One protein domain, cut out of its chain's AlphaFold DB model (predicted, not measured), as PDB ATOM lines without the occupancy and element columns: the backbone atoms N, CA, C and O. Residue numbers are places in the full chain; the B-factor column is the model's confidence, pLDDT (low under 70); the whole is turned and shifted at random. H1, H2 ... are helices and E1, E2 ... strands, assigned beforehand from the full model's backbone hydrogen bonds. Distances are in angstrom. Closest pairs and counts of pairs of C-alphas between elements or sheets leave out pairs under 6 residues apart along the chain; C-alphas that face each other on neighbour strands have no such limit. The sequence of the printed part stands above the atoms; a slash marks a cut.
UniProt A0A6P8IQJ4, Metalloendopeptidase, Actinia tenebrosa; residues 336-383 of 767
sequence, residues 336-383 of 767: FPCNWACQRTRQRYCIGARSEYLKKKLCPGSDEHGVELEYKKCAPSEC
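What this domain is: This is residues 336 to 383 of the 767 residues of the protein "Metalloendopeptidase" of Actinia tenebrosa (UniProt A0A6P8IQJ4). Two antiparallel strands, E1 and E2, make a long narrow ribbon, with the short helix H1 at one end and the unnamed first and last stretches, residues 336 to 342 and 378 to 383, at the other. The printed part has 48 residues, in the order E1, H1, E2; its class is mixed, with 23 residues in named elements, under half. It is a rod spanning 43 by 13 by 13 A, only just loose and close to extended, with a radius of gyration of the C-alphas of 14.2 A.

Where its parts are: E1, residues 343 to 351, runs 26.2 A from C-alpha 343 at (-39.320, 22.115, -19.330). E2, residues 371 to 377, runs 20.2 A to C-alpha 377 at (-42.941, 19.568, -19.423). H1 is residues 356 to 362, 10.0 A.

How they stand to each other: E1 and E2 are antiparallel neighbours, their directions at 160 degrees. N 344 and O 376 are 2.8 A apart and N 372 and O 348 2.9 A, both within hydrogen-bond range. The closest C-alphas of E1 and H1, those of Cys 350 and Lys 359, are 6.9 A apart. In H1 every O i to N i+4 pair is within hydrogen-bond range.

The domain as a whole: The C-alphas farthest apart, of Ser 355 and Ser 381, are 43.8 A apart. The printed part has no cut; the link E1 to H1 is tight, H1 to E2 short. Residues 336 to 341 and 382 have pLDDT under 70.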
ATOM      1  N   PHE A 336     -36.699  22.704 -10.453       59.56
ATOM      2  CA  PHE A 336     -36.250  24.025 -10.869       59.56
ATOM      3  C   PHE A 336     -37.378  24.750 -11.620       59.56
ATOM      4  O   PHE A 336     -38.239  24.096 -12.228       59.56
ATOM      5  N   PRO A 337     -37.391  26.095 -11.610       60.09
ATOM      6  CA  PRO A 337     -38.337  26.862 -12.406       60.09
ATOM      7  C   PRO A 337     -38.320  26.436 -13.874       60.09
ATOM      8  O   PRO A 337     -37.311  25.957 -14.399       60.09
ATOM      9  N   CYS A 338     -39.450  26.629 -14.551       69.31
ATOM     10  CA  CYS A 338     -39.559  26.268 -15.951       69.31
ATOM     11  C   CYS A 338     -38.516  27.003 -16.807       69.31
ATOM     12  O   CYS A 338     -38.411  28.230 -16.767       69.31
ATOM     13  N   ASN A 339     -37.761  26.254 -17.603       62.03
ATOM     14  CA  ASN A 339     -36.736  26.788 -18.482       62.03
ATOM     15  C   ASN A 339     -37.325  27.326 -19.803       62.03
ATOM     16  O   ASN A 339     -38.511  27.188 -20.123       62.03
ATOM     17  N   TRP A 340     -36.454  27.914 -20.622       58.03
ATOM     18  CA  TRP A 340     -36.793  28.507 -21.921       58.03
ATOM     19  C   TRP A 340     -37.356  27.506 -22.947       58.03
ATOM     20  O   TRP A 340     -38.019  27.928 -23.898       58.03
ATOM     21  N   ALA A 341     -37.162  26.200 -22.745       64.56
ATOM     22  CA  ALA A 341     -37.735  25.120 -23.547       64.56
ATOM     23  C   ALA A 341     -39.102  24.629 -23.015       64.56
ATOM     24  O   ALA A 341     -39.632  23.636 -23.504       64.56
ATOM     25  N   CYS A 342     -39.715  25.336 -22.050       73.44
ATOM     26  CA  CYS A 342     -40.955  24.914 -21.379       73.44
ATOM     27  C   CYS A 342     -40.807  23.560 -20.650       73.44
ATOM     28  O   CYS A 342     -41.739  22.756 -20.569       73.44
ATOM     29  N   GLN A 343     -39.612  23.296 -20.128       76.19
ATOM     30  CA  GLN A 343     -39.320  22.115 -19.330       76.19
ATOM     31  C   GLN A 343     -38.779  22.551 -17.977       76.19
ATOM     32  O   GLN A 343     -38.031  23.515 -17.871       76.19
ATOM     33  N   ARG A 344     -39.148  21.842 -16.925       71.56
ATOM     34  CA  ARG A 344     -38.478  21.938 -15.637       71.56
ATOM     35  C   ARG A 344     -37.614  20.709 -15.468       71.56
ATOM     36  O   ARG A 344     -37.975  19.623 -15.926       71.56
ATOM     37  N   THR A 345     -36.490  20.905 -14.811       70.81
ATOM     38  CA  THR A 345     -35.560  19.834 -14.486       70.81
ATOM     39  C   THR A 345     -35.540  19.681 -12.976       70.81
ATOM     40  O   THR A 345     -35.781  20.642 -12.247       70.81
ATOM     41  N   ARG A 346     -35.278  18.478 -12.497       72.88
ATOM     42  CA  ARG A 346     -34.822  18.241 -11.131       72.88
ATOM     43  C   ARG A 346     -33.657  17.274 -11.177       72.88
ATOM     44  O   ARG A 346     -33.467  16.576 -12.174       72.88
ATOM     45  N   GLN A 347     -32.873  17.261 -10.116       77.94
ATOM     46  CA  GLN A 347     -31.642  16.492 -10.067       77.94
ATOM     47  C   GLN A 347     -31.523  15.745  -8.746       77.94
ATOM     48  O   GLN A 347     -32.024  16.200  -7.718       77.94
ATOM     49  N   ARG A 348     -30.841  14.605  -8.779       81.12
ATOM     50  CA  ARG A 348     -30.368  13.882  -7.595       81.12
ATOM     51  C   ARG A 348     -28.983  13.323  -7.865       81.12
ATOM     52  O   ARG A 348     -28.545  13.257  -9.014       81.12
ATOM     53  N   TYR A 349     -28.280  12.914  -6.822       84.31
ATOM     54  CA  TYR A 349     -26.922  12.408  -6.955       84.31
ATOM     55  C   TYR A 349     -26.669  11.199  -6.065       84.31
ATOM     56  O   TYR A 349     -27.322  10.994  -5.048       84.31
ATOM     57  N   CYS A 350     -25.703  10.377  -6.456       86.69
ATOM     58  CA  CYS A 350     -25.340   9.181  -5.717       86.69
ATOM     59  C   CYS A 350     -24.452   9.531  -4.512       86.69
ATOM     60  O   CYS A 350     -23.314   9.984  -4.674       86.69
ATOM     61  N   ILE A 351     -24.965   9.310  -3.305       86.19
ATOM     62  CA  ILE A 351     -24.253   9.456  -2.033       86.19
ATOM     63  C   ILE A 351     -23.443   8.180  -1.776       86.19
ATOM     64  O   ILE A 351     -23.905   7.070  -2.028       86.19
ATOM     65  N   GLY A 352     -22.219   8.327  -1.266       75.94
ATOM     66  CA  GLY A 352     -21.467   7.216  -0.664       75.94
ATOM     67  C   GLY A 352     -20.881   6.165  -1.620       75.94
ATOM     68  O   GLY A 352     -20.110   5.316  -1.173       75.94
ATOM     69  N   ALA A 353     -21.139   6.227  -2.930       76.75
ATOM     70  CA  ALA A 353     -20.531   5.309  -3.897       76.75
ATOM     71  C   ALA A 353     -19.021   5.578  -4.073       76.75
ATOM     72  O   ALA A 353     -18.610   6.552  -4.702       76.75
ATOM     73  N   ARG A 354     -18.182   4.699  -3.505       73.44
ATOM     74  CA  ARG A 354     -16.708   4.820  -3.522       73.44
ATOM     75  C   ARG A 354     -16.030   4.176  -4.737       73.44
ATOM     76  O   ARG A 354     -14.833   4.362  -4.923       73.44
ATOM     77  N   SER A 355     -16.771   3.425  -5.548       79.25
ATOM     78  CA  SER A 355     -16.271   2.792  -6.771       79.25
ATOM     79  C   SER A 355     -17.304   2.859  -7.889       79.25
ATOM     80  O   SER A 355     -18.506   2.960  -7.634       79.25
ATOM     81  N   GLU A 356     -16.836   2.754  -9.133       79.88
ATOM     82  CA  GLU A 356     -17.700   2.731 -10.318       79.88
ATOM     83  C   GLU A 356     -18.707   1.572 -10.272       79.88
ATOM     84  O   GLU A 356     -19.876   1.734 -10.618       79.88
ATOM     85  N   TYR A 357     -18.270   0.416  -9.763       84.12
ATOM     86  CA  TYR A 357     -19.126  -0.747  -9.540       84.12
ATOM     87  C   TYR A 357     -20.258  -0.443  -8.548       84.12
ATOM     88  O   TYR A 357     -21.428  -0.685  -8.847       84.12
ATOM     89  N   LEU A 358     -19.931   0.133  -7.384       83.81
ATOM     90  CA  LEU A 358     -20.934   0.486  -6.376       83.81
ATOM     91  C   LEU A 358     -21.881   1.574  -6.880       83.81
ATOM     92  O   LEU A 358     -23.069   1.508  -6.588       83.81
ATOM     93  N   LYS A 359     -21.390   2.532  -7.673       86.75
ATOM     94  CA  LYS A 359     -22.220   3.574  -8.290       86.75
ATOM     95  C   LYS A 359     -23.281   2.964  -9.205       86.75
ATOM     96  O   LYS A 359     -24.460   3.239  -9.021       86.75
ATOM     97  N   LYS A 360     -22.885   2.068 -10.118       85.94
ATOM     98  CA  LYS A 360     -23.821   1.373 -11.021       85.94
ATOM     99  C   LYS A 360     -24.823   0.492 -10.272       85.94
ATOM    100  O   LYS A 360     -25.977   0.416 -10.678       85.94
ATOM    101  N   LYS A 361     -24.392  -0.157  -9.183       89.56
ATOM    102  CA  LYS A 361     -25.245  -1.028  -8.363       89.56
ATOM    103  C   LYS A 361     -26.252  -0.250  -7.509       89.56
ATOM    104  O   LYS A 361     -27.404  -0.652  -7.420       89.56
ATOM    105  N   LEU A 362     -25.812   0.821  -6.849       89.44
ATOM    106  CA  LEU A 362     -26.617   1.574  -5.878       89.44
ATOM    107  C   LEU A 362     -27.441   2.691  -6.524       89.44
ATOM    108  O   LEU A 362     -28.474   3.078  -5.985       89.44
ATOM    109  N   CYS A 363     -26.977   3.213  -7.657       90.50
ATOM    110  CA  CYS A 363     -27.559   4.354  -8.350       90.50
ATOM    111  C   CYS A 363     -27.669   4.063  -9.857       90.50
ATOM    112  O   CYS A 363     -26.976   4.689 -10.671       90.50
ATOM    113  N   PRO A 364     -28.496   3.076 -10.249       89.69
ATOM    114  CA  PRO A 364     -28.661   2.713 -11.651       89.69
ATOM    115  C   PRO A 364     -29.279   3.879 -12.435       89.69
ATOM    116  O   PRO A 364     -30.195   4.539 -11.946       89.69
ATOM    117  N   GLY A 365     -28.761   4.143 -13.637       83.56
ATOM    118  CA  GLY A 365     -29.228   5.229 -14.512       83.56
ATOM    119  C   GLY A 365     -28.574   6.591 -14.260       83.56
ATOM    120  O   GLY A 365     -28.776   7.509 -15.049       83.56
ATOM    121  N   SER A 366     -27.747   6.711 -13.218       86.12
ATOM    122  CA  SER A 366     -26.889   7.880 -13.045       86.12
ATOM    123  C   SER A 366     -25.760   7.909 -14.081       86.12
ATOM    124  O   SER A 366     -25.291   6.866 -14.546       86.12
ATOM    125  N   ASP A 367     -25.334   9.109 -14.458       82.62
ATOM    126  CA  ASP A 367     -24.271   9.320 -15.440       82.62
ATOM    127  C   ASP A 367     -22.864   8.977 -14.904       82.62
ATOM    128  O   ASP A 367     -22.681   8.434 -13.809       82.62
ATOM    129  N   GLU A 368     -21.822   9.293 -15.680       77.62
ATOM    130  CA  GLU A 368     -20.431   9.041 -15.283       77.62
ATOM    131  C   GLU A 368     -20.030   9.780 -14.000       77.62
ATOM    132  O   GLU A 368     -19.181   9.307 -13.236       77.62
ATOM    133  N   HIS A 369     -20.702  10.883 -13.689       76.69
ATOM    134  CA  HIS A 369     -20.515  11.588 -12.442       76.69
ATOM    135  C   HIS A 369     -21.401  10.998 -11.341       76.69
ATOM    136  O   HIS A 369     -21.097  11.202 -10.179       76.69
ATOM    137  N   GLY A 370     -22.409  10.178 -11.608       79.19
ATOM    138  CA  GLY A 370     -23.323   9.688 -10.574       79.19
ATOM    139  C   GLY A 370     -24.422  10.697 -10.264       79.19
ATOM    140  O   GLY A 370     -24.891  10.763  -9.125       79.19
ATOM    141  N   VAL A 371     -24.788  11.508 -11.254       80.88
ATOM    142  CA  VAL A 371     -25.945  12.400 -11.226       80.88
ATOM    143  C   VAL A 371     -27.052  11.797 -12.073       80.88
ATOM    144  O   VAL A 371     -26.798  11.170 -13.099       80.88
ATOM    145  N   GLU A 372     -28.288  11.987 -11.636       84.38
ATOM    146  CA  GLU A 372     -29.464  11.676 -12.433       84.38
ATOM    147  C   GLU A 372     -30.319  12.931 -12.582       84.38
ATOM    148  O   GLU A 372     -30.589  13.647 -11.610       84.38
ATOM    149  N   LEU A 373     -30.728  13.192 -13.822       82.00
ATOM    150  CA  LEU A 373     -31.576  14.313 -14.190       82.00
ATOM    151  C   LEU A 373     -32.941  13.795 -14.613       82.00
ATOM    152  O   LEU A 373     -33.047  12.845 -15.387       82.00
ATOM    153  N   GLU A 374     -33.981  14.483 -14.164       85.25
ATOM    154  CA  GLU A 374     -35.341  14.243 -14.618       85.25
ATOM    155  C   GLU A 374     -35.919  15.514 -15.221       85.25
ATOM    156  O   GLU A 374     -35.736  16.614 -14.696       85.25
ATOM    157  N   TYR A 375     -36.646  15.351 -16.322       82.62
ATOM    158  CA  TYR A 375     -37.256  16.438 -17.070       82.62
ATOM    159  C   TYR A 375     -38.767  16.275 -17.087       82.62
ATOM    160  O   TYR A 375     -39.291  15.193 -17.348       82.62
ATOM    161  N   LYS A 376     -39.479  17.379 -16.884       87.31
ATOM    162  CA  LYS A 376     -40.935  17.426 -16.982       87.31
ATOM    163  C   LYS A 376     -41.362  18.635 -17.795       87.31
ATOM    164  O   LYS A 376     -40.875  19.741 -17.578       87.31
ATOM    165  N   LYS A 377     -42.297  18.443 -18.729       88.12
ATOM    166  CA  LYS A 377     -42.941  19.568 -19.423       88.12
ATOM    167  C   LYS A 377     -43.726  20.398 -18.409       88.12
ATOM    168  O   LYS A 377     -44.474  19.846 -17.602       88.12
ATOM    169  N   CYS A 378     -43.545  21.710 -18.436       81.94
ATOM    170  CA  CYS A 378     -44.301  22.607 -17.568       81.94
ATOM    171  C   CYS A 378     -45.733  22.781 -18.080       81.94
ATOM    172  O   CYS A 378     -46.021  22.537 -19.253       81.94
ATOM    173  N   ALA A 379     -46.630  23.237 -17.204       83.56
ATOM    174  CA  ALA A 379     -47.972  23.620 -17.616       83.56
ATOM    175  C   ALA A 379     -47.922  24.813 -18.598       83.56
ATOM    176  O   ALA A 379     -47.088  25.708 -18.422       83.56
ATOM    177  N   PRO A 380     -48.828  24.892 -19.593       74.56
ATOM    178  CA  PRO A 380     -48.890  26.025 -20.520       74.56
ATOM    179  C   PRO A 380     -49.014  27.391 -19.826       74.56
ATOM    180  O   PRO A 380     -48.459  28.375 -20.308       74.56
ATOM    181  N   SER A 381     -49.685  27.441 -18.670       73.06
ATOM    182  CA  SER A 381     -49.842  28.638 -17.833       73.06
ATOM    183  C   SER A 381     -48.521  29.172 -17.267       73.06
ATOM    184  O   SER A 381     -48.349  30.382 -17.155       73.06
ATOM    185  N   GLU A 382     -47.560  28.297 -16.965       66.44
ATOM    186  CA  GLU A 382     -46.210  28.671 -16.513       66.44
ATOM    187  C   GLU A 382     -45.275  29.017 -17.676       66.44
ATOM    188  O   GLU A 382     -44.212  29.606 -17.497       66.44
ATOM    189  N   CYS A 383     -45.685  28.656 -18.888       72.31
ATOM    190  CA  CYS A 383     -44.965  28.879 -20.131       72.31
ATOM    191  C   CYS A 383     -45.433  30.127 -20.883       72.31
ATOM    192  O   CYS A 383     -45.161  30.254 -22.083       72.31
TER     193      CYS A 383